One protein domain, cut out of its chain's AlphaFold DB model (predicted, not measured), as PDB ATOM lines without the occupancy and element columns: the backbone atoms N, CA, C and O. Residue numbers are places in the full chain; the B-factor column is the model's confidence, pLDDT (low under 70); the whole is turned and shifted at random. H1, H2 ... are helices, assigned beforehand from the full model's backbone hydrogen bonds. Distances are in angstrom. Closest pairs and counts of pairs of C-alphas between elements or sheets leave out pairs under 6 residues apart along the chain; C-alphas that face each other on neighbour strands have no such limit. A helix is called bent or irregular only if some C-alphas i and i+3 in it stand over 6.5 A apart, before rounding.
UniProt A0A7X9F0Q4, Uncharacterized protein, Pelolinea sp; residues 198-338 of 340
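Overview. This is residues 198 to 338 of the 340 residues of an uncharacterized protein of Pelolinea sp (UniProt A0A7X9F0Q4). A bundle of three long helices, H1, H2 and H5, makes the body: H1 and H2 form a helical hairpin, H5 runs beside H1, and residues 328 to 338, of which 328 to 336 belong to H5, stick out past the body. The bent helix H3 packs with both its arms on residues 306 to 318 of H5, while the small helix H4 sits off to one side at the end of the body where H5 begins, away from the free end of H5, and touches no helix. The printed part has 141 residues with five named helices, H1 to H5 in that order, and no named strand; its class is all helix. It is only just compact, close to loose, with a radius of gyration of the C-alphas of 17.3 A, and its elongated outline spans 62 by 35 by 28 A.

Along the chain. Find C-alpha 198 at (-75.889, 56.411, -143.529); from there H1 runs 36.1 A to residue 222. H2 holds residues 229 to 249 and is 30.8 A long. H3, residues 255 to 274, was assigned as one helix by its hydrogen bonds but is bent: C-alphas 262 and 265 are 7.6 A apart. Its arms are H3a, residues 255 to 262, and H3b, residues 265 to 274, about perpendicular at 75 degrees. H4 holds residues 286 to 296, beginning at C-alpha 286 at (-77.773, 36.318, -175.651). H5, residues 305 to 336, runs 46.2 A to C-alpha 336 at (-70.098, 50.899, -122.935).

Arrangement. Begin with the bundle of H1, H2 and H5. In the hairpin, residues 211 to 222 of H1 touch H2, closest at the C-alphas of Gly 219 and Gly 236, 3.9 A; the tilt of 37 degrees is only just steep, opposite ways. H1 touches H5 at a shallow tilt of 18 degrees, opposite ways; look at the C-alphas of Ser 207 and Leu 316, the closest, 6.1 A apart. H2 touches H5 with residues 243 to 248 alone, closest at the C-alphas of Cys 247 and Ser 317, 5.8 A; they run the same way at 33 degrees, a shallow tilt only just short of steep. H3a touches H5 at a shallow tilt of 14 degrees, closest at the C-alphas of Ile 260 and Leu 314, 6.5 A. H3b touches H5 at a steep tilt of 61 degrees, closest at the C-alphas of Lys 265 and Phe 310, 6.1 A. H4 is apart from H1, H2, H3a, H3b and H5. In H1, H2, H3a, H3b, H4 and H5 every O i to N i+4 pair is within hydrogen-bond range.

Size, cuts and confidence. The two C-alphas farthest apart are those of Pro 226 and Leu 338, at 62.5 A. The printed part has no cut, and the link from H3 to H4 is long, with 11 residues. The mean pLDDT of the printed part is 73.2; among the residues under 70 are 248 to 256, 295 to 303 and 326 to 338.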
ATOM      1  N   GLY A 198     -76.185  56.412-142.095       65.38
ATOM      2  CA  GLY A 198     -75.889  56.411-143.529       65.38
ATOM      3  C   GLY A 198     -75.454  55.036-144.041       65.38
ATOM      4  O   GLY A 198     -76.010  54.549-145.025       65.38
ATOM      5  N   TRP A 199     -74.536  54.368-143.334       67.31
ATOM      6  CA  TRP A 199     -74.060  53.024-143.688       67.31
ATOM      7  C   TRP A 199     -75.145  51.945-143.586       67.31
ATOM      8  O   TRP A 199     -75.264  51.125-144.492       67.31
ATOM      9  N   ASP A 200     -75.981  51.961-142.542       66.00
ATOM     10  CA  ASP A 200     -77.113  51.023-142.414       66.00
ATOM     11  C   ASP A 200     -78.128  51.220-143.556       66.00
ATOM     12  O   ASP A 200     -78.623  50.254-144.135       66.00
ATOM     13  N   ARG A 201     -78.390  52.471-143.959       73.38
ATOM     14  CA  ARG A 201     -79.270  52.781-145.101       73.38
ATOM     15  C   ARG A 201     -78.678  52.320-146.431       73.38
ATOM     16  O   ARG A 201     -79.407  51.757-147.245       73.38
ATOM     17  N   LEU A 202     -77.379  52.536-146.636       74.38
ATOM     18  CA  LEU A 202     -76.661  52.120-147.839       74.38
ATOM     19  C   LEU A 202     -76.632  50.590-147.967       74.38
ATOM     20  O   LEU A 202     -76.973  50.061-149.020       74.38
ATOM     21  N   LEU A 203     -76.307  49.872-146.889       73.44
ATOM     22  CA  LEU A 203     -76.288  48.405-146.870       73.44
ATOM     23  C   LEU A 203     -77.679  47.811-147.131       73.44
ATOM     24  O   LEU A 203     -77.802  46.845-147.886       73.44
ATOM     25  N   ARG A 204     -78.741  48.408-146.578       75.00
ATOM     26  CA  ARG A 204     -80.128  48.009-146.874       75.00
ATOM     27  C   ARG A 204     -80.526  48.263-148.321       75.00
ATOM     28  O   ARG A 204     -81.228  47.450-148.910       75.00
ATOM     29  N   LEU A 205     -80.079  49.373-148.900       78.81
ATOM     30  CA  LEU A 205     -80.343  49.685-150.301       78.81
ATOM     31  C   LEU A 205     -79.627  48.694-151.228       78.81
ATOM     32  O   LEU A 205     -80.262  48.117-152.106       78.81
ATOM     33  N   ILE A 206     -78.341  48.427-150.985       73.00
ATOM     34  CA  ILE A 206     -77.554  47.472-151.777       73.00
ATOM     35  C   ILE A 206     -78.118  46.052-151.636       73.00
ATOM     36  O   ILE A 206     -78.304  45.374-152.642       73.00
ATOM     37  N   SER A 207     -78.449  45.606-150.422       77.00
ATOM     38  CA  SER A 207     -79.068  44.287-150.211       77.00
ATOM     39  C   SER A 207     -80.455  44.176-150.846       77.00
ATOM     40  O   SER A 207     -80.776  43.129-151.402       77.00
ATOM     41  N   GLY A 208     -81.250  45.252-150.843       76.44
ATOM     42  CA  GLY A 208     -82.524  45.321-151.561       76.44
ATOM     43  C   GLY A 208     -82.359  45.181-153.077       76.44
ATOM     44  O   GLY A 208     -83.063  44.387-153.698       76.44
ATOM     45  N   ILE A 209     -81.384  45.883-153.668       75.38
ATOM     46  CA  ILE A 209     -81.037  45.754-155.096       75.38
ATOM     47  C   ILE A 209     -80.569  44.332-155.414       75.38
ATOM     48  O   ILE A 209     -80.961  43.761-156.433       75.38
ATOM     49  N   LEU A 210     -79.756  43.735-154.541       75.75
ATOM     50  CA  LEU A 210     -79.244  42.386-154.747       75.75
ATOM     51  C   LEU A 210     -80.360  41.335-154.652       75.75
ATOM     52  O   LEU A 210     -80.425  40.438-155.487       75.75
ATOM     53  N   ALA A 211     -81.278  41.474-153.692       80.31
ATOM     54  CA  ALA A 211     -82.446  40.604-153.560       80.31
ATOM     55  C   ALA A 211     -83.364  40.708-154.783       80.31
ATOM     56  O   ALA A 211     -83.783  39.691-155.332       80.31
ATOM     57  N   PHE A 212     -83.618  41.931-155.257       79.69
ATOM     58  CA  PHE A 212     -84.370  42.161-156.487       79.69
ATOM     59  C   PHE A 212     -83.690  41.500-157.692       79.69
ATOM     60  O   PHE A 212     -84.348  40.814-158.469       79.69
ATOM     61  N   THR A 213     -82.367  41.638-157.801       73.62
ATOM     62  CA  THR A 213     -81.561  41.018-158.859       73.62
ATOM     63  C   THR A 213     -81.641  39.490-158.819       73.62
ATOM     64  O   THR A 213     -81.812  38.879-159.866       73.62
ATOM     65  N   VAL A 214     -81.604  38.853-157.642       82.81
ATOM     66  CA  VAL A 214     -81.797  37.393-157.515       82.81
ATOM     67  C   VAL A 214     -83.180  36.977-158.001       82.81
ATOM     68  O   VAL A 214     -83.296  36.037-158.784       82.81
ATOM     69  N   ILE A 215     -84.226  37.672-157.551       80.25
ATOM     70  CA  ILE A 215     -85.620  37.319-157.838       80.25
ATOM     71  C   ILE A 215     -85.925  37.510-159.326       80.25
ATOM     72  O   ILE A 215     -86.294  36.566-160.023       80.25
ATOM     73  N   VAL A 216     -85.726  38.725-159.831       80.69
ATOM     74  CA  VAL A 216     -86.052  39.082-161.216       80.69
ATOM     75  C   VAL A 216     -85.059  38.467-162.196       80.69
ATOM     76  O   VAL A 216     -85.463  38.014-163.265       80.69
ATOM     77  N   GLY A 217     -83.780  38.378-161.825       77.31
ATOM     78  CA  GLY A 217     -82.754  37.717-162.629       77.31
ATOM     79  C   GLY A 217     -83.042  36.232-162.821       77.31
ATOM     80  O   GLY A 217     -82.985  35.754-163.949       77.31
ATOM     81  N   SER A 218     -83.454  35.513-161.769       83.62
ATOM     82  CA  SER A 218     -83.848  34.100-161.895       83.62
ATOM     83  C   SER A 218     -85.044  33.925-162.835       83.62
ATOM     84  O   SER A 218     -85.032  33.028-163.678       83.62
ATOM     85  N   GLY A 219     -86.036  34.822-162.765       81.88
ATOM     86  CA  GLY A 219     -87.145  34.876-163.726       81.88
ATOM     87  C   GLY A 219     -86.671  35.083-165.167       81.88
ATOM     88  O   GLY A 219     -87.063  34.339-166.064       81.88
ATOM     89  N   TYR A 220     -85.778  36.049-165.390       82.69
ATOM     90  CA  TYR A 220     -85.239  36.370-166.717       82.69
ATOM     91  C   TYR A 220     -84.426  35.237-167.342       82.69
ATOM     92  O   TYR A 220     -84.490  35.027-168.552       82.69
ATOM     93  N   TYR A 221     -83.659  34.501-166.540       82.69
ATOM     94  CA  TYR A 221     -82.950  33.312-167.005       82.69
ATOM     95  C   TYR A 221     -83.931  32.225-167.466       82.69
ATOM     96  O   TYR A 221     -83.730  31.626-168.523       82.69
ATOM     97  N   CYS A 222     -85.018  32.013-166.718       83.44
ATOM     98  CA  CYS A 222     -86.008  30.974-167.004       83.44
ATOM     99  C   CYS A 222     -86.845  31.236-168.267       83.44
ATOM    100  O   CYS A 222     -87.372  30.283-168.831       83.44
ATOM    101  N   LEU A 223     -86.905  32.475-168.773       82.88
ATOM    102  CA  LEU A 223     -87.584  32.815-170.039       82.88
ATOM    103  C   LEU A 223     -87.010  32.102-171.278       82.88
ATOM    104  O   LEU A 223     -87.630  32.122-172.336       82.88
ATOM    105  N   GLN A 224     -85.825  31.497-171.173       78.94
ATOM    106  CA  GLN A 224     -85.210  30.723-172.258       78.94
ATOM    107  C   GLN A 224     -85.744  29.291-172.363       78.94
ATOM    108  O   GLN A 224     -85.406  28.577-173.306       78.94
ATOM    109  N   LEU A 225     -86.537  28.845-171.387       80.81
ATOM    110  CA  LEU A 225     -87.136  27.518-171.394       80.81
ATOM    111  C   LEU A 225     -88.280  27.455-172.425       80.81
ATOM    112  O   LEU A 225     -88.988  28.446-172.610       80.81
ATOM    113  N   PRO A 226     -88.500  26.299-173.080       74.75
ATOM    114  CA  PRO A 226     -89.503  26.129-174.136       74.75
ATOM    115  C   PRO A 226     -90.921  25.963-173.556       74.75
ATOM    116  O   PRO A 226     -91.586  24.952-173.762       74.75
ATOM    117  N   LEU A 227     -91.368  26.944-172.780       75.56
ATOM    118  CA  LEU A 227     -92.646  26.985-172.065       75.56
ATOM    119  C   LEU A 227     -93.261  28.384-172.219       75.56
ATOM    120  O   LEU A 227     -92.646  29.292-172.784       75.56
ATOM    121  N   SER A 228     -94.483  28.584-171.718       82.44
ATOM    122  CA  SER A 228     -95.107  29.906-171.778       82.44
ATOM    123  C   SER A 228     -94.273  30.946-171.006       82.44
ATOM    124  O   SER A 228     -93.739  30.680-169.923       82.44
ATOM    125  N   ALA A 229     -94.134  32.151-171.572       77.00
ATOM    126  CA  ALA A 229     -93.273  33.202-171.014       77.00
ATOM    127  C   ALA A 229     -93.698  33.624-169.595       77.00
ATOM    128  O   ALA A 229     -92.864  33.954-168.757       77.00
ATOM    129  N   PHE A 230     -95.001  33.592-169.308       76.56
ATOM    130  CA  PHE A 230     -95.522  33.942-167.991       76.56
ATOM    131  C   PHE A 230     -95.215  32.866-166.940       76.56
ATOM    132  O   PHE A 230     -94.724  33.184-165.857       76.56
ATOM    133  N   GLU A 231     -95.452  31.589-167.256       76.12
ATOM    134  CA  GLU A 231     -95.220  30.488-166.312       76.12
ATOM    135  C   GLU A 231     -93.733  30.342-165.985       76.12
ATOM    136  O   GLU A 231     -93.367  30.241-164.812       76.12
ATOM    137  N   THR A 232     -92.868  30.418-166.999       79.19
ATOM    138  CA  THR A 232     -91.406  30.338-166.836       79.19
ATOM    139  C   THR A 232     -90.852  31.474-165.995       79.19
ATOM    140  O   THR A 232     -90.082  31.237-165.059       79.19
ATOM    141  N   PHE A 233     -91.281  32.705-166.271       79.31
ATOM    142  CA  PHE A 233     -90.872  33.869-165.497       79.31
ATOM    143  C   PHE A 233     -91.346  33.776-164.044       79.31
ATOM    144  O   PHE A 233     -90.557  34.008-163.127       79.31
ATOM    145  N   SER A 234     -92.605  33.378-163.814       75.31
ATOM    146  CA  SER A 234     -93.155  33.250-162.458       75.31
ATOM    147  C   SER A 234     -92.473  32.140-161.651       75.31
ATOM    148  O   SER A 234     -92.204  32.316-160.460       75.31
ATOM    149  N   THR A 235     -92.109  31.032-162.304       78.44
ATOM    150  CA  THR A 235     -91.391  29.913-161.682       78.44
ATOM    151  C   THR A 235     -89.987  30.352-161.275       78.44
ATOM    152  O   THR A 235     -89.596  30.176-160.121       78.44
ATOM    153  N   GLY A 236     -89.257  31.025-162.171       77.81
ATOM    154  CA  GLY A 236     -87.933  31.573-161.867       77.81
ATOM    155  C   GLY A 236     -87.957  32.621-160.752       77.81
ATOM    156  O   GLY A 236     -87.108  32.587-159.861       77.81
ATOM    157  N   ILE A 237     -88.961  33.504-160.732       81.44
ATOM    158  CA  ILE A 237     -89.182  34.466-159.639       81.44
ATOM    159  C   ILE A 237     -89.425  33.751-158.307       81.44
ATOM    160  O   ILE A 237     -88.828  34.119-157.294       81.44
ATOM    161  N   SER A 238     -90.282  32.730-158.302       77.88
ATOM    162  CA  SER A 238     -90.637  31.980-157.092       77.88
ATOM    163  C   SER A 238     -89.414  31.284-156.498       77.88
ATOM    164  O   SER A 238     -89.165  31.375-155.296       77.88
ATOM    165  N   VAL A 239     -88.585  30.678-157.348       81.06
ATOM    166  CA  VAL A 239     -87.316  30.072-156.933       81.06
ATOM    167  C   VAL A 239     -86.326  31.129-156.419       81.06
ATOM    168  O   VAL A 239     -85.702  30.940-155.374       81.06
ATOM    169  N   GLY A 240     -86.232  32.284-157.082       76.94
ATOM    170  CA  GLY A 240     -85.419  33.407-156.611       76.94
ATOM    171  C   GLY A 240     -85.840  33.919-155.225       76.94
ATOM    172  O   GLY A 240     -84.983  34.205-154.386       76.94
ATOM    173  N   MET A 241     -87.146  33.967-154.934       80.06
ATOM    174  CA  MET A 241     -87.654  34.328-153.602       80.06
ATOM    175  C   MET A 241     -87.251  33.312-152.529       80.06
ATOM    176  O   MET A 241     -86.871  33.713-151.426       80.06
ATOM    177  N   ILE A 242     -87.278  32.012-152.848       81.19
ATOM    178  CA  ILE A 242     -86.845  30.943-151.935       81.19
ATOM    179  C   ILE A 242     -85.378  31.148-151.528       81.19
ATOM    180  O   ILE A 242     -85.056  31.076-150.341       81.19
ATOM    181  N   PHE A 243     -84.489  31.485-152.466       80.88
ATOM    182  CA  PHE A 243     -83.081  31.737-152.141       80.88
ATOM    183  C   PHE A 243     -82.869  32.980-151.271       80.88
ATOM    184  O   PHE A 243     -82.072  32.936-150.333       80.88
ATOM    185  N   VAL A 244     -83.604  34.069-151.518       79.25
ATOM    186  CA  VAL A 244     -83.550  35.265-150.657       79.25
ATOM    187  C   VAL A 244     -84.011  34.935-149.230       79.25
ATOM    188  O   VAL A 244     -83.371  35.356-148.263       79.25
ATOM    189  N   LEU A 245     -85.068  34.131-149.082       76.06
ATOM    190  CA  LEU A 245     -85.547  33.637-147.786       76.06
ATOM    191  C   LEU A 245     -84.493  32.790-147.061       76.06
ATOM    192  O   LEU A 245     -84.234  33.017-145.878       76.06
ATOM    193  N   ILE A 246     -83.835  31.866-147.765       76.44
ATOM    194  CA  ILE A 246     -82.753  31.043-147.204       76.44
ATOM    195  C   ILE A 246     -81.601  31.929-146.697       76.44
ATOM    196  O   ILE A 246     -81.111  31.723-145.583       76.44
ATOM    197  N   CYS A 247     -81.207  32.960-147.451       70.31
ATOM    198  CA  CYS A 247     -80.175  33.918-147.039       70.31
ATOM    199  C   CYS A 247     -80.539  34.706-145.775       70.31
ATOM    200  O   CYS A 247     -79.671  34.971-144.942       70.31
ATOM    201  N   LEU A 248     -81.810  35.087-145.622       68.12
ATOM    202  CA  LEU A 248     -82.291  35.793-144.431       68.12
ATOM    203  C   LEU A 248     -82.180  34.913-143.178       68.12
ATOM    204  O   LEU A 248     -81.737  35.387-142.125       68.12
ATOM    205  N   VAL A 249     -82.530  33.629-143.299       67.25
ATOM    206  CA  VAL A 249     -82.470  32.654-142.198       67.25
ATOM    207  C   VAL A 249     -81.021  32.312-141.838       67.25
ATOM    208  O   VAL A 249     -80.662  32.300-140.660       67.25
ATOM    209  N   LEU A 250     -80.152  32.119-142.833       63.81
ATOM    210  CA  LEU A 250     -78.738  31.777-142.648       63.81
ATOM    211  C   LEU A 250     -77.845  32.992-142.348       63.81
ATOM    212  O   LEU A 250     -76.661  32.978-142.637       63.81
ATOM    213  N   SER A 251     -78.341  34.052-141.718       60.72
ATOM    214  CA  SER A 251     -77.583  35.295-141.489       60.72
ATOM    215  C   SER A 251     -76.581  35.233-140.312       60.72
ATOM    216  O   SER A 251     -76.424  36.199-139.557       60.72
ATOM    217  N   ILE A 252     -75.915  34.091-140.097       65.38
ATOM    218  CA  ILE A 252     -74.903  33.905-139.040       65.38
ATOM    219  C   ILE A 252     -73.528  34.345-139.566       65.38
ATOM    220  O   ILE A 252     -73.078  33.796-140.572       65.38
ATOM    221  N   PRO A 253     -72.822  35.279-138.904       62.38
ATOM    222  CA  PRO A 253     -71.518  35.728-139.371       62.38
ATOM    223  C   PRO A 253     -70.498  34.595-139.484       62.38
ATOM    224  O   PRO A 253     -70.376  33.781-138.569       62.38
ATOM    225  N   ILE A 254     -69.745  34.586-140.581       65.00
ATOM    226  CA  ILE A 254     -68.650  33.668-140.938       65.00
ATOM    227  C   ILE A 254     -69.120  32.230-141.216       65.00
ATOM    228  O   ILE A 254     -68.849  31.693-142.287       65.00
ATOM    229  N   ALA A 255     -69.869  31.612-140.301       67.12
ATOM    230  CA  ALA A 255     -70.335  30.232-140.447       67.12
ATOM    231  C   ALA A 255     -71.253  30.044-141.668       67.12
ATOM    232  O   ALA A 255     -71.161  29.041-142.372       67.12
ATOM    233  N   SER A 256     -72.112  31.026-141.954       66.06
ATOM    234  CA  SER A 256     -73.011  30.951-143.106       66.06
ATOM    235  C   SER A 256     -72.304  31.117-144.442       66.06
ATOM    236  O   SER A 256     -72.646  30.411-145.384       66.06
ATOM    237  N   GLN A 257     -71.303  31.997-144.538       74.56
ATOM    238  CA  GLN A 257     -70.541  32.185-145.774       74.56
ATOM    239  C   GLN A 257     -69.733  30.931-146.099       74.56
ATOM    240  O   GLN A 257     -69.688  30.529-147.257       74.56
ATOM    241  N   VAL A 258     -69.165  30.275-145.081       68.75
ATOM    242  CA  VAL A 258     -68.471  28.990-145.237       68.75
ATOM    243  C   VAL A 258     -69.443  27.914-145.730       68.75
ATOM    244  O   VAL A 258     -69.162  27.244-146.720       68.75
ATOM    245  N   LEU A 259     -70.621  27.783-145.110       68.88
ATOM    246  CA  LEU A 259     -71.643  26.831-145.562       68.88
ATOM    247  C   LEU A 259     -72.111  27.114-146.996       68.88
ATOM    248  O   LEU A 259     -72.232  26.187-147.795       68.88
ATOM    249  N   ILE A 260     -72.330  28.381-147.348       75.62
ATOM    250  CA  ILE A 260     -72.708  28.786-148.707       75.62
ATOM    251  C   ILE A 260     -71.597  28.430-149.694       75.62
ATOM    252  O   ILE A 260     -71.872  27.830-150.727       75.62
ATOM    253  N   TRP A 261     -70.340  28.720-149.366       76.56
ATOM    254  CA  TRP A 261     -69.206  28.432-150.239       76.56
ATOM    255  C   TRP A 261     -69.103  26.945-150.608       76.56
ATOM    256  O   TRP A 261     -68.900  26.616-151.775       76.56
ATOM    257  N   PHE A 262     -69.302  26.047-149.638       75.12
ATOM    258  CA  PHE A 262     -69.184  24.602-149.859       75.12
ATOM    259  C   PHE A 262     -70.457  23.939-150.403       75.12
ATOM    260  O   PHE A 262     -70.363  22.998-151.193       75.12
ATOM    261  N   PHE A 263     -71.644  24.401-150.001       78.69
ATOM    262  CA  PHE A 263     -72.900  23.689-150.267       78.69
ATOM    263  C   PHE A 263     -73.871  24.429-151.185       78.69
ATOM    264  O   PHE A 263     -74.746  23.778-151.760       78.69
ATOM    265  N   ALA A 264     -73.740  25.746-151.382       77.69
ATOM    266  CA  ALA A 264     -74.776  26.506-152.081       77.69
ATOM    267  C   ALA A 264     -74.939  26.085-153.538       77.69
ATOM    268  O   ALA A 264     -76.074  25.964-153.968       77.69
ATOM    269  N   LYS A 265     -73.873  25.775-154.287       80.62
ATOM    270  CA  LYS A 265     -74.038  25.306-155.678       80.62
ATOM    271  C   LYS A 265     -74.867  24.020-155.766       80.62
ATOM    272  O   LYS A 265     -75.781  23.937-156.576       80.62
ATOM    273  N   LYS A 266     -74.609  23.054-154.874       80.12
ATOM    274  CA  LYS A 266     -75.376  21.799-154.797       80.12
ATOM    275  C   LYS A 266     -76.823  22.042-154.369       80.12
ATOM    276  O   LYS A 266     -77.734  21.459-154.943       80.12
ATOM    277  N   ALA A 267     -77.035  22.920-153.388       78.81
ATOM    278  CA  ALA A 267     -78.370  23.289-152.928       78.81
ATOM    279  C   ALA A 267     -79.160  24.051-154.003       78.81
ATOM    280  O   ALA A 267     -80.341  23.791-154.188       78.81
ATOM    281  N   ILE A 268     -78.507  24.954-154.739       83.12
ATOM    282  CA  ILE A 268     -79.111  25.718-155.832       83.12
ATOM    283  C   ILE A 268     -79.546  24.774-156.946       83.12
ATOM    284  O   ILE A 268     -80.707  24.804-157.348       83.12
ATOM    285  N   PHE A 269     -78.646  23.887-157.376       81.75
ATOM    286  CA  PHE A 269     -78.953  22.862-158.364       81.75
ATOM    287  C   PHE A 269     -80.112  21.963-157.913       81.75
ATOM    288  O   PHE A 269     -81.039  21.722-158.682       81.75
ATOM    289  N   PHE A 270     -80.108  21.516-156.652       80.56
ATOM    290  CA  PHE A 270     -81.188  20.708-156.084       80.56
ATOM    291  C   PHE A 270     -82.534  21.441-156.105       80.56
ATOM    292  O   PHE A 270     -83.522  20.887-156.578       80.56
ATOM    293  N   VAL A 271     -82.577  22.698-155.649       79.38
ATOM    294  CA  VAL A 271     -83.806  23.503-155.632       79.38
ATOM    295  C   VAL A 271     -84.335  23.712-157.049       79.38
ATOM    296  O   VAL A 271     -85.516  23.486-157.271       79.38
ATOM    297  N   PHE A 272     -83.495  24.069-158.025       81.75
ATOM    298  CA  PHE A 272     -83.938  24.191-159.420       81.75
ATOM    299  C   PHE A 272     -84.375  22.850-160.028       81.75
ATOM    300  O   PHE A 272     -85.348  22.816-160.783       81.75
ATOM    301  N   SER A 273     -83.739  21.741-159.643       77.31
ATOM    302  CA  SER A 273     -84.113  20.394-160.094       77.31
ATOM    303  C   SER A 273     -85.503  19.972-159.609       77.31
ATOM    304  O   SER A 273     -86.216  19.311-160.354       77.31
ATOM    305  N   VAL A 274     -85.937  20.403-158.415       80.00
ATOM    306  CA  VAL A 274     -87.319  20.186-157.929       80.00
ATOM    307  C   VAL A 274     -88.355  20.814-158.872       80.00
ATOM    308  O   VAL A 274     -89.460  20.297-159.006       80.00
ATOM    309  N   PHE A 275     -87.989  21.890-159.570       76.94
ATOM    310  CA  PHE A 275     -88.828  22.548-160.575       76.94
ATOM    311  C   PHE A 275     -88.528  22.086-162.013       76.94
ATOM    312  O   PHE A 275     -88.971  22.730-162.960       76.94
ATOM    313  N   ASN A 276     -87.792  20.981-162.197       77.88
ATOM    314  CA  ASN A 276     -87.346  20.456-163.497       77.88
ATOM    315  C   ASN A 276     -86.510  21.449-164.332       77.88
ATOM    316  O   ASN A 276     -86.489  21.380-165.561       77.88
ATOM    317  N   ILE A 277     -85.798  22.370-163.678       79.44
ATOM    318  CA  ILE A 277     -84.931  23.351-164.338       79.44
ATOM    319  C   ILE A 277     -83.478  22.893-164.206       79.44
ATOM    320  O   ILE A 277     -82.938  22.813-163.105       79.44
ATOM    321  N   ASN A 278     -82.811  22.649-165.337       82.94
ATOM    322  CA  ASN A 278     -81.374  22.373-165.349       82.94
ATOM    323  C   ASN A 278     -80.569  23.687-165.331       82.94
ATOM    324  O   ASN A 278     -80.190  24.229-166.375       82.94
ATOM    325  N   SER A 279     -80.323  24.207-164.128       80.31
ATOM    326  CA  SER A 279     -79.731  25.532-163.900       80.31
ATOM    327  C   SER A 279     -78.276  25.681-164.365       80.31
ATOM    328  O   SER A 279     -77.851  26.798-164.655       80.31
ATOM    329  N   ASP A 280     -77.519  24.588-164.498       79.88
ATOM    330  CA  ASP A 280     -76.127  24.630-164.982       79.88
ATOM    331  C   ASP A 280     -76.041  24.815-166.502       79.88
ATOM    332  O   ASP A 280     -75.087  25.395-167.018       79.88
ATOM    333  N   THR A 281     -77.064  24.357-167.225       76.50
ATOM    334  CA  THR A 281     -77.150  24.490-168.690       76.50
ATOM    335  C   THR A 281     -77.826  25.782-169.142       76.50
ATOM    336  O   THR A 281     -77.760  26.141-170.318       76.50
ATOM    337  N   LEU A 282     -78.468  26.492-168.213       77.69
ATOM    338  CA  LEU A 282     -79.205  27.715-168.484       77.69
ATOM    339  C   LEU A 282     -78.273  28.922-168.342       77.69
ATOM    340  O   LEU A 282     -77.937  29.346-167.236       77.69
ATOM    341  N   PHE A 283     -77.830  29.472-169.468       78.44
ATOM    342  CA  PHE A 283     -76.891  30.594-169.496       78.44
ATOM    343  C   PHE A 283     -77.606  31.935-169.642       78.44
ATOM    344  O   PHE A 283     -78.764  31.999-170.034       78.44
ATOM    345  N   LEU A 284     -76.909  33.029-169.333       69.94
ATOM    346  CA  LEU A 284     -77.435  34.392-169.460       69.94
ATOM    347  C   LEU A 284     -78.029  34.640-170.873       69.94
ATOM    348  O   LEU A 284     -77.451  34.145-171.844       69.94
ATOM    349  N   PRO A 285     -79.128  35.402-171.038       72.94
ATOM    350  CA  PRO A 285     -79.691  35.690-172.361       72.94
ATOM    351  C   PRO A 285     -78.661  36.286-173.331       72.94
ATOM    352  O   PRO A 285     -77.792  37.063-172.929       72.94
ATOM    353  N   SER A 286     -78.770  35.967-174.623       72.56
ATOM    354  CA  SER A 286     -77.773  36.318-175.651       72.56
ATOM    355  C   SER A 286     -77.461  37.819-175.741       72.56
ATOM    356  O   SER A 286     -76.305  38.192-175.939       72.56
ATOM    357  N   ALA A 287     -78.457  38.685-175.531       69.38
ATOM    358  CA  ALA A 287     -78.281  40.138-175.489       69.38
ATOM    359  C   ALA A 287     -77.376  40.589-174.327       69.38
ATOM    360  O   ALA A 287     -76.476  41.404-174.514       69.38
ATOM    361  N   LEU A 288     -77.565  40.009-173.141       64.38
ATOM    362  CA  LEU A 288     -76.763  40.315-171.958       64.38
ATOM    363  C   LEU A 288     -75.371  39.674-172.036       64.38
ATOM    364  O   LEU A 288     -74.400  40.284-171.597       64.38
ATOM    365  N   GLN A 289     -75.240  38.491-172.648       67.25
ATOM    366  CA  GLN A 289     -73.926  37.891-172.907       67.25
ATOM    367  C   GLN A 289     -73.068  38.757-173.825       67.25
ATOM    368  O   GLN A 289     -71.870  38.858-173.589       67.25
ATOM    369  N   LYS A 290     -73.649  39.390-174.854       72.00
ATOM    370  CA  LYS A 290     -72.903  40.297-175.742       72.00
ATOM    371  C   LYS A 290     -72.313  41.476-174.970       72.00
ATOM    372  O   LYS A 290     -71.114  41.704-175.063       72.00
ATOM    373  N   ILE A 291     -73.127  42.126-174.137       69.94
ATOM    374  CA  ILE A 291     -72.689  43.234-173.275       69.94
ATOM    375  C   ILE A 291     -71.574  42.768-172.326       69.94
ATOM    376  O   ILE A 291     -70.551  43.434-172.181       69.94
ATOM    377  N   LEU A 292     -71.739  41.598-171.700       64.25
ATOM    378  CA  LEU A 292     -70.751  41.058-170.767       64.25
ATOM    379  C   LEU A 292     -69.422  40.721-171.463       64.25
ATOM    380  O   LEU A 292     -68.356  40.970-170.902       64.25
ATOM    381  N   ARG A 293     -69.473  40.174-172.683       66.25
ATOM    382  CA  ARG A 293     -68.289  39.847-173.494       66.25
ATOM    383  C   ARG A 293     -67.563  41.096-173.980       66.25
ATOM    384  O   ARG A 293     -66.340  41.129-173.905       66.25
ATOM    385  N   GLU A 294     -68.289  42.125-174.417       74.38
ATOM    386  CA  GLU A 294     -67.697  43.422-174.776       74.38
ATOM    387  C   GLU A 294     -67.007  44.074-173.578       74.38
ATOM    388  O   GLU A 294     -65.900  44.596-173.704       74.38
ATOM    389  N   TRP A 295     -67.625  43.993-172.400       62.56
ATOM    390  CA  TRP A 295     -67.076  44.584-171.185       62.56
ATOM    391  C   TRP A 295     -65.862  43.820-170.637       62.56
ATOM    392  O   TRP A 295     -64.885  44.433-170.211       62.56
ATOM    393  N   THR A 296     -65.887  42.485-170.672       61.34
ATOM    394  CA  THR A 296     -64.809  41.631-170.131       61.34
ATOM    395  C   THR A 296     -63.719  41.280-171.143       61.34
ATOM    396  O   THR A 296     -62.689  40.732-170.752       61.34
ATOM    397  N   LYS A 297     -63.925  41.579-172.433       67.12
ATOM    398  CA  LYS A 297     -63.057  41.179-173.558       67.12
ATOM    399  C   LYS A 297     -62.727  39.679-173.574       67.12
ATOM    400  O   LYS A 297     -61.645  39.287-174.002       67.12
ATOM    401  N   SER A 298     -63.641  38.837-173.092       52.56
ATOM    402  CA  SER A 298     -63.441  37.391-173.017       52.56
ATOM    403  C   SER A 298     -64.627  36.645-173.617       52.56
ATOM    404  O   SER A 298     -65.762  36.783-173.165       52.56
ATOM    405  N   GLU A 299     -64.364  35.826-174.638       54.84
ATOM    406  CA  GLU A 299     -65.391  35.043-175.338       54.84
ATOM    407  C   GLU A 299     -65.854  33.803-174.560       54.84
ATOM    408  O   GLU A 299     -66.906  33.234-174.863       54.84
ATOM    409  N   THR A 300     -65.094  33.391-173.542       52.59
ATOM    410  CA  THR A 300     -65.325  32.151-172.787       52.59
ATOM    411  C   THR A 300     -66.178  32.345-171.536       52.59
ATOM    412  O   THR A 300     -66.607  31.359-170.936       52.59
ATOM    413  N   VAL A 301     -66.482  33.589-171.144       54.38
ATOM    414  CA  VAL A 301     -67.277  33.869-169.942       54.38
ATOM    415  C   VAL A 301     -68.746  33.545-170.211       54.38
ATOM    416  O   VAL A 301     -69.497  34.337-170.784       54.38
ATOM    417  N   LYS A 302     -69.168  32.355-169.781       63.56
ATOM    418  CA  LYS A 302     -70.574  31.955-169.708       63.56
ATOM    419  C   LYS A 302     -70.984  31.882-168.242       63.56
ATOM    420  O   LYS A 302     -70.440  31.086-167.488       63.56
ATOM    421  N   LEU A 303     -71.946  32.716-167.848       69.25
ATOM    422  CA  LEU A 303     -72.505  32.713-166.498       69.25
ATOM    423  C   LEU A 303     -73.778  31.858-166.486       69.25
ATOM    424  O   LEU A 303     -74.797  32.263-167.060       69.25
ATOM    425  N   SER A 304     -73.702  30.675-165.875       81.25
ATOM    426  CA  SER A 304     -74.863  29.804-165.659       81.25
ATOM    427  C   SER A 304     -75.823  30.416-164.631       81.25
ATOM    428  O   SER A 304     -75.429  31.279-163.838       81.25
ATOM    429  N   LEU A 305     -77.083  29.976-164.619       81.44
ATOM    430  CA  LEU A 305     -78.052  30.377-163.600       81.44
ATOM    431  C   LEU A 305     -77.568  29.966-162.201       81.44
ATOM    432  O   LEU A 305     -77.692  30.745-161.257       81.44
ATOM    433  N   THR A 306     -76.950  28.789-162.069       83.56
ATOM    434  CA  THR A 306     -76.359  28.334-160.802       83.56
ATOM    435  C   THR A 306     -75.257  29.272-160.318       83.56
ATOM    436  O   THR A 306     -75.255  29.658-159.150       83.56
ATOM    437  N   ASP A 307     -74.334  29.675-161.197       77.19
ATOM    438  CA  ASP A 307     -73.242  30.585-160.837       77.19
ATOM    439  C   ASP A 307     -73.767  31.981-160.497       77.19
ATOM    440  O   ASP A 307     -73.340  32.579-159.509       77.19
ATOM    441  N   PHE A 308     -74.731  32.482-161.269       79.38
ATOM    442  CA  PHE A 308     -75.395  33.755-161.002       79.38
ATOM    443  C   PHE A 308     -76.048  33.776-159.614       79.38
ATOM    444  O   PHE A 308     -75.761  34.665-158.806       79.38
ATOM    445  N   VAL A 309     -76.885  32.778-159.308       81.69
ATOM    446  CA  VAL A 309     -77.571  32.682-158.013       81.69
ATOM    447  C   VAL A 309     -76.566  32.461-156.888       81.69
ATOM    448  O   VAL A 309     -76.700  33.096-155.845       81.69
ATOM    449  N   PHE A 310     -75.528  31.645-157.093       82.00
ATOM    450  CA  PHE A 310     -74.471  31.407-156.107       82.00
ATOM    451  C   PHE A 310     -73.786  32.706-155.682       82.00
ATOM    452  O   PHE A 310     -73.714  33.001-154.488       82.00
ATOM    453  N   TRP A 311     -73.315  33.501-156.647       74.06
ATOM    454  CA  TRP A 311     -72.629  34.757-156.348       74.06
ATOM    455  C   TRP A 311     -73.558  35.740-155.658       74.06
ATOM    456  O   TRP A 311     -73.185  36.323-154.641       74.06
ATOM    457  N   CYS A 312     -74.787  35.879-156.153       77.94
ATOM    458  CA  CYS A 312     -75.746  36.770-155.529       77.94
ATOM    459  C   CYS A 312     -76.056  36.340-154.089       77.94
ATOM    460  O   CYS A 312     -75.973  37.167-153.193       77.94
ATOM    461  N   VAL A 313     -76.325  35.056-153.835       80.88
ATOM    462  CA  VAL A 313     -76.564  34.490-152.493       80.88
ATOM    463  C   VAL A 313     -75.374  34.721-151.556       80.88
ATOM    464  O   VAL A 313     -75.564  35.135-150.410       80.88
ATOM    465  N   LEU A 314     -74.147  34.515-152.039       78.31
ATOM    466  CA  LEU A 314     -72.929  34.741-151.262       78.31
ATOM    467  C   LEU A 314     -72.771  36.217-150.870       78.31
ATOM    468  O   LEU A 314     -72.574  36.521-149.691       78.31
ATOM    469  N   PHE A 315     -72.913  37.139-151.822       74.12
ATOM    470  CA  PHE A 315     -72.840  38.577-151.555       74.12
ATOM    471  C   PHE A 315     -73.961  39.046-150.623       74.12
ATOM    472  O   PHE A 315     -73.718  39.834-149.709       74.12
ATOM    473  N   LEU A 316     -75.172  38.520-150.794       78.69
ATOM    474  CA  LEU A 316     -76.329  38.837-149.957       78.69
ATOM    475  C   LEU A 316     -76.106  38.365-148.509       78.69
ATOM    476  O   LEU A 316     -76.371  39.110-147.566       78.69
ATOM    477  N   SER A 317     -75.517  37.181-148.326       79.00
ATOM    478  CA  SER A 317     -75.094  36.677-147.013       79.00
ATOM    479  C   SER A 317     -74.006  37.543-146.370       79.00
ATOM    480  O   SER A 317     -74.082  37.842-145.174       79.00
ATOM    481  N   ILE A 318     -73.004  37.990-147.133       76.94
ATOM    482  CA  ILE A 318     -71.961  38.904-146.637       76.94
ATOM    483  C   ILE A 318     -72.580  40.232-146.193       76.94
ATOM    484  O   ILE A 318     -72.250  40.726-145.112       76.94
ATOM    485  N   LEU A 319     -73.504  40.789-146.978       76.25
ATOM    486  CA  LEU A 319     -74.187  42.042-146.658       76.25
ATOM    487  C   LEU A 319     -75.023  41.915-145.382       76.25
ATOM    488  O   LEU A 319     -74.870  42.736-144.480       76.25
ATOM    489  N   TYR A 320     -75.830  40.858-145.245       75.94
ATOM    490  CA  TYR A 320     -76.614  40.628-144.026       75.94
ATOM    491  C   TYR A 320     -75.748  40.347-142.801       75.94
ATOM    492  O   TYR A 320     -76.052  40.823-141.706       75.94
ATOM    493  N   SER A 321     -74.641  39.623-142.961       74.00
ATOM    494  CA  SER A 321     -73.663  39.432-141.889       74.00
ATOM    495  C   SER A 321     -73.032  40.758-141.467       74.00
ATOM    496  O   SER A 321     -72.993  41.065-140.276       74.00
ATOM    497  N   THR A 322     -72.613  41.582-142.429       71.81
ATOM    498  CA  THR A 322     -72.033  42.910-142.180       71.81
ATOM    499  C   THR A 322     -73.032  43.822-141.476       71.81
ATOM    500  O   THR A 322     -72.693  44.440-140.469       71.81
ATOM    501  N   GLU A 323     -74.288  43.842-141.923       72.38
ATOM    502  CA  GLU A 323     -75.364  44.596-141.278       72.38
ATOM    503  C   GLU A 323     -75.589  44.117-139.834       72.38
ATOM    504  O   GLU A 323     -75.723  44.921-138.907       72.38
ATOM    505  N   ARG A 324     -75.559  42.801-139.597       69.38
ATOM    506  CA  ARG A 324     -75.705  42.212-138.260       69.38
ATOM    507  C   ARG A 324     -74.515  42.531-137.351       69.38
ATOM    508  O   ARG A 324     -74.724  42.831-136.175       69.38
ATOM    509  N   ILE A 325     -73.288  42.504-137.875       70.44
ATOM    510  CA  ILE A 325     -72.068  42.902-137.158       70.44
ATOM    511  C   ILE A 325     -72.139  44.385-136.799       70.44
ATOM    512  O   ILE A 325     -71.954  44.720-135.631       70.44
ATOM    513  N   LEU A 326     -72.477  45.257-137.752       69.06
ATOM    514  CA  LEU A 326     -72.592  46.700-137.541       69.06
ATOM    515  C   LEU A 326     -73.647  47.013-136.469       69.06
ATOM    516  O   LEU A 326     -73.377  47.741-135.514       69.06
ATOM    517  N   ARG A 327     -74.825  46.381-136.544       67.12
ATOM    518  CA  ARG A 327     -75.880  46.504-135.521       67.12
ATOM    519  C   ARG A 327     -75.417  46.020-134.142       67.12
ATOM    520  O   ARG A 327     -75.720  46.667-133.139       67.12
ATOM    521  N   ASN A 328     -74.683  44.910-134.070       66.00
ATOM    522  CA  ASN A 328     -74.155  44.378-132.811       66.00
ATOM    523  C   ASN A 328     -73.045  45.255-132.221       66.00
ATOM    524  O   ASN A 328     -73.022  45.469-131.009       66.00
ATOM    525  N   TYR A 329     -72.155  45.782-133.061       64.81
ATOM    526  CA  TYR A 329     -71.116  46.732-132.675       64.81
ATOM    527  C   TYR A 329     -71.738  48.010-132.103       64.81
ATOM    528  O   TYR A 329     -71.428  48.393-130.977       64.81
ATOM    529  N   ASN A 330     -72.735  48.573-132.791       62.22
ATOM    530  CA  ASN A 330     -73.499  49.727-132.311       62.22
ATOM    531  C   ASN A 330     -74.173  49.450-130.965       62.22
ATOM    532  O   ASN A 330     -74.150  50.284-130.063       62.22
ATOM    533  N   ARG A 331     -74.749  48.255-130.794       59.56
ATOM    534  CA  ARG A 331     -75.377  47.851-129.531       59.56
ATOM    535  C   ARG A 331     -74.358  47.741-128.390       59.56
ATOM    536  O   ARG A 331     -74.680  48.118-127.264       59.56
ATOM    537  N   ARG A 332     -73.142  47.255-128.664       59.16
ATOM    538  CA  ARG A 332     -72.053  47.133-127.679       59.16
ATOM    539  C   ARG A 332     -71.446  48.484-127.306       59.16
ATOM    540  O   ARG A 332     -71.279  48.730-126.115       59.16
ATOM    541  N   ASN A 333     -71.182  49.364-128.269       55.91
ATOM    542  CA  ASN A 333     -70.651  50.703-127.984       55.91
ATOM    543  C   ASN A 333     -71.644  51.540-127.177       55.91
ATOM    544  O   ASN A 333     -71.279  52.076-126.137       55.91
ATOM    545  N   ARG A 334     -72.928  51.504-127.552       54.19
ATOM    546  CA  ARG A 334     -73.994  52.155-126.781       54.19
ATOM    547  C   ARG A 334     -74.109  51.617-125.356       54.19
ATOM    548  O   ARG A 334     -74.532  52.337-124.467       54.19
ATOM    549  N   SER A 335     -73.752  50.350-125.136       49.38
ATOM    550  CA  SER A 335     -73.708  49.770-123.790       49.38
ATOM    551  C   SER A 335     -72.500  50.292-123.009       49.38
ATOM    552  O   SER A 335     -72.666  50.664-121.860       49.38
ATOM    553  N   ARG A 336     -71.306  50.382-123.611       47.94
ATOM    554  CA  ARG A 336     -70.098  50.899-122.935       47.94
ATOM    555  C   ARG A 336     -70.218  52.369-122.518       47.94
ATOM    556  O   ARG A 336     -69.805  52.699-121.419       47.94
ATOM    557  N   GLU A 337     -70.852  53.208-123.332       47.56
ATOM    558  CA  GLU A 337     -71.120  54.625-123.013       47.56
ATOM    559  C   GLU A 337     -72.159  54.840-121.894       47.56
ATOM    560  O   GLU A 337     -72.314  55.950-121.401       47.56
ATOM    561  N   LEU A 338     -72.906  53.803-121.501       43.53
ATOM    562  CA  LEU A 338     -73.876  53.870-120.396       43.53
ATOM    563  C   LEU A 338     -73.296  53.407-119.053       43.53
ATOM    564  O   LEU A 338     -73.977  53.532-118.033       43.53
TER     565      LEU A 338